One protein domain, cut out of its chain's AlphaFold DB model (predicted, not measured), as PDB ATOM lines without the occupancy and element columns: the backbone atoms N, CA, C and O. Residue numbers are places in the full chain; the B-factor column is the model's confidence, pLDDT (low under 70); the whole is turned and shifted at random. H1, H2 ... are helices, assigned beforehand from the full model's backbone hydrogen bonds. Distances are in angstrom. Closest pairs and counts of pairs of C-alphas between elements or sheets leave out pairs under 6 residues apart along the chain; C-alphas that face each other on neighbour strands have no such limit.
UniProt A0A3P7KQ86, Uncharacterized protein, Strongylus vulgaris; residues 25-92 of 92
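This is residues 25 to 92 of the 92 residues of an uncharacterized protein of Strongylus vulgaris (UniProt A0A3P7KQ86). Little regular structure is found here: one long helix, H1, runs along the longest axis, and an extended stretch, residues 79 to 92, folds back beside it, after short H2 near H1's far end. Looped residues 25 to 49 come before H1, and residues 41 to 42 pair in parallel with residues 84 to 85. The printed part has 68 residues with two named helices, H1 then H2, and no named strand; the class is all helix, with 22 residues in named elements. It is loose, with a radius of gyration of the C-alphas of 13.9 A, and elongated, spanning 47 by 26 by 19 A.

Start at Pro 25 and pass residues 25 to 49, which hold no named element. Find C-alpha 50 at (-59.203, -3.765, 39.330); H1, residues 50 to 66, runs 24.5 A from there. H2, residues 74 to 78, ends at C-alpha 78 (-38.889, -17.195, 50.490).

Look at Ala 64 and Lys 78: H1 and H2 are close but not clearly touching, and these closest C-alphas are 6.9 A apart. In both helices every O i to N i+4 pair is within hydrogen-bond range.

The farthest C-alphas, those of Asn 72 and Arg 92, are 49.0 A apart. The printed part has no cut, and the link from H1 to H2 is short. Check the B-factor column: residues 91 to 92 are under 70.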
ATOM      1  N   PRO A  25     -52.958  -5.314  53.123       96.19
ATOM      2  CA  PRO A  25     -53.612  -6.253  52.210       96.19
ATOM      3  C   PRO A  25     -53.335  -7.728  52.544       96.19
ATOM      4  O   PRO A  25     -54.011  -8.613  52.025       96.19
ATOM      5  N   ARG A  26     -52.370  -8.010  53.428       94.75
ATOM      6  CA  ARG A  26     -51.957  -9.366  53.823       94.75
ATOM      7  C   ARG A  26     -52.535  -9.840  55.147       94.75
ATOM      8  O   ARG A  26     -52.513 -11.032  55.430       94.75
ATOM      9  N   LYS A  27     -53.024  -8.919  55.979       93.25
ATOM     10  CA  LYS A  27     -53.526  -9.206  57.336       93.25
ATOM     11  C   LYS A  27     -54.998  -8.822  57.486       93.25
ATOM     12  O   LYS A  27     -55.383  -8.174  58.449       93.25
ATOM     13  N   GLY A  28     -55.816  -9.198  56.504       90.69
ATOM     14  CA  GLY A  28     -57.269  -8.982  56.528       90.69
ATOM     15  C   GLY A  28     -57.748  -7.635  55.972       90.69
ATOM     16  O   GLY A  28     -58.943  -7.488  55.745       90.69
ATOM     17  N   GLY A  29     -56.846  -6.697  55.660       94.56
ATOM     18  CA  GLY A  29     -57.179  -5.392  55.070       94.56
ATOM     19  C   GLY A  29     -57.431  -5.409  53.556       94.56
ATOM     20  O   GLY A  29     -57.554  -4.359  52.934       94.56
ATOM     21  N   TYR A  30     -57.483  -6.587  52.928       97.00
ATOM     22  CA  TYR A  30     -57.554  -6.713  51.469       97.00
ATOM     23  C   TYR A  30     -58.817  -6.089  50.857       97.00
ATOM     24  O   TYR A  30     -58.760  -5.572  49.745       97.00
ATOM     25  N   LYS A  31     -59.941  -6.086  51.587       97.12
ATOM     26  CA  LYS A  31     -61.181  -5.453  51.116       97.12
ATOM     27  C   LYS A  31     -61.042  -3.934  51.049       97.12
ATOM     28  O   LYS A  31     -61.415  -3.356  50.039       97.12
ATOM     29  N   GLN A  32     -60.467  -3.307  52.079       96.00
ATOM     30  CA  GLN A  32     -60.186  -1.864  52.088       96.00
ATOM     31  C   GLN A  32     -59.178  -1.468  51.006       96.00
ATOM     32  O   GLN A  32     -59.217  -0.361  50.499       96.00
ATOM     33  N   CYS A  33     -58.298  -2.394  50.631       96.94
ATOM     34  CA  CYS A  33     -57.354  -2.252  49.529       96.94
ATOM     35  C   CYS A  33     -57.969  -2.487  48.133       96.94
ATOM     36  O   CYS A  33     -57.220  -2.563  47.157       96.94
ATOM     37  N   ASN A  34     -59.292  -2.662  48.033       97.50
ATOM     38  CA  ASN A  34     -60.030  -2.954  46.799       97.50
ATOM     39  C   ASN A  34     -59.559  -4.226  46.071       97.50
ATOM     40  O   ASN A  34     -59.482  -4.288  44.837       97.50
ATOM     41  N   MET A  35     -59.259  -5.261  46.862       98.12
ATOM     42  CA  MET A  35     -58.898  -6.609  46.421       98.12
ATOM     43  C   MET A  35     -59.937  -7.629  46.911       98.12
ATOM     44  O   MET A  35     -60.567  -7.458  47.953       98.12
ATOM     45  N   ARG A  36     -60.115  -8.737  46.179       97.31
ATOM     46  CA  ARG A  36     -61.064  -9.814  46.544       97.31
ATOM     47  C   ARG A  36     -60.531 -10.781  47.605       97.31
ATOM     48  O   ARG A  36     -61.315 -11.478  48.243       97.31
ATOM     49  N   SER A  37     -59.216 -10.844  47.787       96.62
ATOM     50  CA  SER A  37     -58.528 -11.734  48.728       96.62
ATOM     51  C   SER A  37     -57.176 -11.141  49.129       96.62
ATOM     52  O   SER A  37     -56.756 -10.133  48.560       96.62
ATOM     53  N   SER A  38     -56.501 -11.770  50.099       97.25
ATOM     54  CA  SER A  38     -55.146 -11.394  50.524       97.25
ATOM     55  C   SER A  38     -54.216 -11.177  49.325       97.25
ATOM     56  O   SER A  38     -54.143 -12.028  48.439       97.25
ATOM     57  N   SER A  39     -53.491 -10.060  49.316       97.44
ATOM     58  CA  SER A  39     -52.691  -9.616  48.168       97.44
ATOM     59  C   SER A  39     -51.406  -8.894  48.588       97.44
ATOM     60  O   SER A  39     -51.167  -8.622  49.764       97.44
ATOM     61  N   ASN A  40     -50.574  -8.568  47.600       97.50
ATOM     62  CA  ASN A  40     -49.357  -7.766  47.748       97.50
ATOM     63  C   ASN A  40     -49.557  -6.303  47.331       97.50
ATOM     64  O   ASN A  40     -48.620  -5.516  47.384       97.50
ATOM     65  N   VAL A  41     -50.756  -5.938  46.884       98.19
ATOM     66  CA  VAL A  41     -51.084  -4.591  46.408       98.19
ATOM     67  C   VAL A  41     -52.205  -4.041  47.261       98.19
ATOM     68  O   VAL A  41     -53.209  -4.726  47.476       98.19
ATOM     69  N   CYS A  42     -52.034  -2.804  47.702       97.50
ATOM     70  CA  CYS A  42     -53.071  -2.029  48.335       97.50
ATOM     71  C   CYS A  42     -53.269  -0.701  47.615       97.50
ATOM     72  O   CYS A  42     -52.328   0.069  47.457       97.50
ATOM     73  N   ASP A  43     -54.497  -0.472  47.161       96.94
ATOM     74  CA  ASP A  43     -54.925   0.736  46.459       96.94
ATOM     75  C   ASP A  43     -56.312   1.127  46.992       96.94
ATOM     76  O   ASP A  43     -57.336   0.831  46.367       96.94
ATOM     77  N   PRO A  44     -56.366   1.698  48.208       95.44
ATOM     78  CA  PRO A  44     -57.620   2.036  48.864       95.44
ATOM     79  C   PRO A  44     -58.365   3.185  48.174       95.44
ATOM     80  O   PRO A  44     -59.588   3.250  48.250       95.44
ATOM     81  N   ASP A  45     -57.642   4.046  47.451       94.06
ATOM     82  CA  ASP A  45     -58.191   5.224  46.764       94.06
ATOM     83  C   ASP A  45     -58.666   4.920  45.326       94.06
ATOM     84  O   ASP A  45     -59.005   5.849  44.575       94.06
ATOM     85  N   GLU A  46     -58.622   3.640  44.934       94.75
ATOM     86  CA  GLU A  46     -58.889   3.122  43.587       94.75
ATOM     87  C   GLU A  46     -58.238   3.961  42.482       94.75
ATOM     88  O   GLU A  46     -58.868   4.350  41.496       94.75
ATOM     89  N   VAL A  47     -56.953   4.275  42.653       95.69
ATOM     90  CA  VAL A  47     -56.158   4.968  41.632       95.69
ATOM     91  C   VAL A  47     -56.031   4.097  40.384       95.69
ATOM     92  O   VAL A  47     -55.994   4.608  39.264       95.69
ATOM     93  N   LEU A  48     -55.963   2.777  40.566       97.38
ATOM     94  CA  LEU A  48     -55.863   1.808  39.486       97.38
ATOM     95  C   LEU A  48     -57.218   1.169  39.167       97.38
ATOM     96  O   LEU A  48     -58.132   1.136  39.983       97.38
ATOM     97  N   SER A  49     -57.335   0.574  37.977       98.12
ATOM     98  CA  SER A  49     -58.420  -0.373  37.703       98.12
ATOM     99  C   SER A  49     -58.205  -1.680  38.471       98.12
ATOM    100  O   SER A  49     -57.064  -2.072  38.731       98.12
ATOM    101  N   GLU A  50     -59.284  -2.423  38.735       98.06
ATOM    102  CA  GLU A  50     -59.203  -3.765  39.330       98.06
ATOM    103  C   GLU A  50     -58.216  -4.661  38.559       98.06
ATOM    104  O   GLU A  50     -57.305  -5.249  39.143       98.06
ATOM    105  N   SER A  51     -58.324  -4.698  37.228       98.38
ATOM    106  CA  SER A  51     -57.425  -5.486  36.375       98.38
ATOM    107  C   SER A  51     -55.948  -5.104  36.536       98.38
ATOM    108  O   SER A  51     -55.085  -5.983  36.555       98.38
ATOM    109  N   SER A  52     -55.646  -3.815  36.701       98.56
ATOM    110  CA  SER A  52     -54.280  -3.324  36.905       98.56
ATOM    111  C   SER A  52     -53.741  -3.719  38.280       98.56
ATOM    112  O   SER A  52     -52.602  -4.181  38.370       98.56
ATOM    113  N   ARG A  53     -54.569  -3.632  39.335       98.44
ATOM    114  CA  ARG A  53     -54.209  -4.108  40.682       98.44
ATOM    115  C   ARG A  53     -53.824  -5.588  40.667       98.44
ATOM    116  O   ARG A  53     -52.774  -5.963  41.189       98.44
ATOM    117  N   TYR A  54     -54.627  -6.425  40.011       98.44
ATOM    118  CA  TYR A  54     -54.349  -7.860  39.900       98.44
ATOM    119  C   TYR A  54     -53.120  -8.175  39.050       98.44
ATOM    120  O   TYR A  54     -52.358  -9.080  39.393       98.44
ATOM    121  N   ARG A  55     -52.878  -7.408  37.981       98.38
ATOM    122  CA  ARG A  55     -51.652  -7.540  37.189       98.38
ATOM    123  C   ARG A  55     -50.413  -7.271  38.043       98.38
ATOM    124  O   ARG A  55     -49.517  -8.107  38.069       98.38
ATOM    125  N   LEU A  56     -50.392  -6.168  38.791       98.25
ATOM    126  CA  LEU A  56     -49.283  -5.841  39.697       98.25
ATOM    127  C   LEU A  56     -49.107  -6.893  40.797       98.25
ATOM    128  O   LEU A  56     -47.985  -7.297  41.088       98.25
ATOM    129  N   ASN A  57     -50.202  -7.397  41.366       98.12
ATOM    130  CA  ASN A  57     -50.143  -8.471  42.356       98.12
ATOM    131  C   ASN A  57     -49.455  -9.737  41.808       98.12
ATOM    132  O   ASN A  57     -48.655 -10.365  42.509       98.12
ATOM    133  N   ASN A  58     -49.734 -10.092  40.549       97.94
ATOM    134  CA  ASN A  58     -49.089 -11.223  39.883       97.94
ATOM    135  C   ASN A  58     -47.597 -10.964  39.642       97.94
ATOM    136  O   ASN A  58     -46.788 -11.863  39.863       97.94
ATOM    137  N   GLU A  59     -47.213  -9.745  39.252       97.50
ATOM    138  CA  GLU A  59     -45.800  -9.381  39.086       97.50
ATOM    139  C   GLU A  59     -45.027  -9.460  40.409       97.50
ATOM    140  O   GLU A  59     -43.955 -10.062  40.449       97.50
ATOM    141  N   LEU A  60     -45.588  -8.960  41.515       96.69
ATOM    142  CA  LEU A  60     -44.964  -9.069  42.843       96.69
ATOM    143  C   LEU A  60     -44.839 -10.529  43.305       96.69
ATOM    144  O   LEU A  60     -43.829 -10.916  43.889       96.69
ATOM    145  N   THR A  61     -45.834 -11.366  43.000       94.56
ATOM    146  CA  THR A  61     -45.775 -12.810  43.285       94.56
ATOM    147  C   THR A  61     -44.683 -13.500  42.462       94.56
ATOM    148  O   THR A  61     -43.933 -14.329  42.975       94.56
ATOM    149  N   ASN A  62     -44.549 -13.137  41.185       94.75
ATOM    150  CA  ASN A  62     -43.492 -13.655  40.322       94.75
ATOM    151  C   ASN A  62     -42.101 -13.170  40.741       94.75
ATOM    152  O   ASN A  62     -41.147 -13.936  40.617       94.75
ATOM    153  N   LEU A  63     -41.978 -11.934  41.231       93.88
ATOM    154  CA  LEU A  63     -40.730 -11.396  41.767       93.88
ATOM    155  C   LEU A  63     -40.241 -12.232  42.951       93.88
ATOM    156  O   LEU A  63     -39.087 -12.660  42.932       93.88
ATOM    157  N   ALA A  64     -41.119 -12.516  43.918       91.50
ATOM    158  CA  ALA A  64     -40.787 -13.370  45.056       91.50
ATOM    159  C   ALA A  64     -40.244 -14.719  44.576       91.50
ATOM    160  O   ALA A  64     -39.105 -15.050  44.877       91.50
ATOM    161  N   ARG A  65     -40.979 -15.399  43.685       89.94
ATOM    162  CA  ARG A  65     -40.571 -16.694  43.118       89.94
ATOM    163  C   ARG A  65     -39.225 -16.660  42.388       89.94
ATOM    164  O   ARG A  65     -38.439 -17.590  42.490       89.94
ATOM    165  N   ARG A  66     -38.950 -15.609  41.609       91.44
ATOM    166  CA  ARG A  66     -37.697 -15.483  40.835       91.44
ATOM    167  C   ARG A  66     -36.480 -15.175  41.697       91.44
ATOM    168  O   ARG A  66     -35.358 -15.344  41.235       91.44
ATOM    169  N   THR A  67     -36.710 -14.661  42.896       90.19
ATOM    170  CA  THR A  67     -35.660 -14.272  43.839       90.19
ATOM    171  C   THR A  67     -35.525 -15.270  44.984       90.19
ATOM    172  O   THR A  67     -34.709 -15.057  45.880       90.19
ATOM    173  N   GLU A  68     -36.296 -16.362  44.952       87.69
ATOM    174  CA  GLU A  68     -36.047 -17.535  45.780       87.69
ATOM    175  C   GLU A  68     -34.630 -18.042  45.503       87.69
ATOM    176  O   GLU A  68     -34.210 -18.194  44.354       87.69
ATOM    177  N   ALA A  69     -33.887 -18.292  46.574       84.31
ATOM    178  CA  ALA A  69     -32.560 -18.874  46.505       84.31
ATOM    179  C   ALA A  69     -32.499 -20.126  47.381       84.31
ATOM    180  O   ALA A  69     -33.175 -20.232  48.411       84.31
ATOM    181  N   GLU A  70     -31.634 -21.064  47.002       74.75
ATOM    182  CA  GLU A  70     -31.250 -22.157  47.887       74.75
ATOM    183  C   GLU A  70     -30.407 -21.580  49.031       74.75
ATOM    184  O   GLU A  70     -29.209 -21.341  48.903       74.75
ATOM    185  N   GLY A  71     -31.062 -21.274  50.150       74.81
ATOM    186  CA  GLY A  71     -30.415 -20.745  51.344       74.81
ATOM    187  C   GLY A  71     -30.873 -21.459  52.609       74.81
ATOM    188  O   GLY A  71     -31.981 -21.988  52.687       74.81
ATOM    189  N   ASN A  72     -30.027 -21.442  53.637       79.62
ATOM    190  CA  ASN A  72     -30.305 -22.120  54.908       79.62
ATOM    191  C   ASN A  72     -31.305 -21.378  55.809       79.62
ATOM    192  O   ASN A  72     -31.720 -21.919  56.831       79.62
ATOM    193  N   THR A  73     -31.709 -20.152  55.459       82.38
ATOM    194  CA  THR A  73     -32.673 -19.372  56.250       82.38
ATOM    195  C   THR A  73     -34.025 -19.266  55.551       82.38
ATOM    196  O   THR A  73     -34.112 -19.257  54.319       82.38
ATOM    197  N   TYR A  74     -35.089 -19.137  56.350       81.56
ATOM    198  CA  TYR A  74     -36.456 -18.938  55.861       81.56
ATOM    199  C   TYR A  74     -36.557 -17.755  54.885       81.56
ATOM    200  O   TYR A  74     -37.150 -17.892  53.817       81.56
ATOM    201  N   CYS A  75     -35.919 -16.621  55.201       75.12
ATOM    202  CA  CYS A  75     -35.962 -15.422  54.361       75.12
ATOM    203  C   CYS A  75     -35.257 -15.622  53.012       75.12
ATOM    204  O   CYS A  75     -35.787 -15.199  51.992       75.12
ATOM    205  N   THR A  76     -34.116 -16.319  52.978       74.19
ATOM    206  CA  THR A  76     -33.431 -16.644  51.710       74.19
ATOM    207  C   THR A  76     -34.238 -17.594  50.826       74.19
ATOM    208  O   THR A  76     -34.249 -17.422  49.612       74.19
ATOM    209  N   ARG A  77     -34.957 -18.558  51.418       82.38
ATOM    210  CA  ARG A  77     -35.809 -19.488  50.658       82.38
ATOM    211  C   ARG A  77     -37.084 -18.848  50.132       82.38
ATOM    212  O   ARG A  77     -37.585 -19.282  49.108       82.38
ATOM    213  N   LYS A  78     -37.631 -17.864  50.849       81.88
ATOM    214  CA  LYS A  78     -38.889 -17.195  50.490       81.88
ATOM    215  C   LYS A  78     -38.736 -16.222  49.311       81.88
ATOM    216  O   LYS A  78     -39.729 -15.887  48.674       81.88
ATOM    217  N   GLY A  79     -37.512 -15.764  49.046       85.88
ATOM    218  CA  GLY A  79     -37.242 -14.720  48.063       85.88
ATOM    219  C   GLY A  79     -37.659 -13.325  48.539       85.88
ATOM    220  O   GLY A  79     -38.022 -13.108  49.699       85.88
ATOM    221  N   MET A  80     -37.565 -12.351  47.638       88.00
ATOM    222  CA  MET A  80     -37.910 -10.954  47.890       88.00
ATOM    223  C   MET A  80     -39.423 -10.773  47.939       88.00
ATOM    224  O   MET A  80     -40.124 -10.850  46.933       88.00
ATOM    225  N   ASP A  81     -39.913 -10.489  49.136       88.50
ATOM    226  CA  ASP A  81     -41.330 -10.355  49.419       88.50
ATOM    227  C   ASP A  81     -41.717  -8.874  49.540       88.50
ATOM    228  O   ASP A  81     -41.358  -8.209  50.512       88.50
ATOM    229  N   ALA A  82     -42.420  -8.346  48.536       92.50
ATOM    230  CA  ALA A  82     -42.739  -6.925  48.425       92.50
ATOM    231  C   ALA A  82     -44.246  -6.656  48.540       92.50
ATOM    232  O   ALA A  82     -45.076  -7.434  48.066       92.50
ATOM    233  N   VAL A  83     -44.586  -5.514  49.143       95.38
ATOM    234  CA  VAL A  83     -45.949  -4.978  49.220       95.38
ATOM    235  C   VAL A  83     -45.949  -3.574  48.631       95.38
ATOM    236  O   VAL A  83     -45.082  -2.768  48.963       95.38
ATOM    237  N   LEU A  84     -46.918  -3.287  47.767       96.69
ATOM    238  CA  LEU A  84     -47.101  -1.983  47.144       96.69
ATOM    239  C   LEU A  84     -48.295  -1.265  47.776       96.69
ATOM    240  O   LEU A  84     -49.412  -1.781  47.742       96.69
ATOM    241  N   ALA A  85     -48.046  -0.077  48.319       95.12
ATOM    242  CA  ALA A  85     -49.062   0.863  48.776       95.12
ATOM    243  C   ALA A  85     -49.214   1.975  47.731       95.12
ATOM    244  O   ALA A  85     -48.232   2.613  47.353       95.12
ATOM    245  N   ILE A  86     -50.433   2.176  47.242       94.62
ATOM    246  CA  ILE A  86     -50.781   3.160  46.218       94.62
ATOM    247  C   ILE A  86     -51.726   4.172  46.845       94.62
ATOM    248  O   ILE A  86     -52.697   3.810  47.502       94.62
ATOM    249  N   THR A  87     -51.441   5.451  46.663       90.38
ATOM    250  CA  THR A  87     -52.298   6.524  47.159       90.38
ATOM    251  C   THR A  87     -52.519   7.550  46.067       90.38
ATOM    252  O   THR A  87     -51.682   7.722  45.174       90.38
ATOM    253  N   ARG A  88     -53.658   8.232  46.120       88.25
ATOM    254  CA  ARG A  88     -53.951   9.326  45.205       88.25
ATOM    255  C   ARG A  88     -53.046  10.515  45.517       88.25
ATOM    256  O   ARG A  88     -53.124  11.107  46.589       88.25
ATOM    257  N   GLN A  89     -52.227  10.918  44.549       83.50
ATOM    258  CA  GLN A  89     -51.492  12.174  44.653       83.50
ATOM    259  C   GLN A  89     -52.473  13.348  44.556       83.50
ATOM    260  O   GLN A  89     -53.165  13.515  43.551       83.50
ATOM    261  N   VAL A  90     -52.514  14.174  45.598       78.69
ATOM    262  CA  VAL A  90     -53.246  15.444  45.591       78.69
ATOM    263  C   VAL A  90     -52.267  16.536  45.165       78.69
ATOM    264  O   VAL A  90     -51.267  16.765  45.845       78.69
ATOM    265  N   CYS A  91     -52.522  17.197  44.035       69.25
ATOM    266  CA  CYS A  91     -51.785  18.406  43.671       69.25
ATOM    267  C   CYS A  91     -52.213  19.527  44.625       69.25
ATOM    268  O   CYS A  91     -53.393  19.874  44.663       69.25
ATOM    269  N   ARG A  92     -51.270  20.039  45.417       52.59
ATOM    270  CA  ARG A  92     -51.441  21.259  46.210       52.59
ATOM    271  C   ARG A  92     -50.841  22.438  45.469       52.59
ATOM    272  O   ARG A  92     -49.768  22.235  44.859       52.59
TER     273      ARG A  92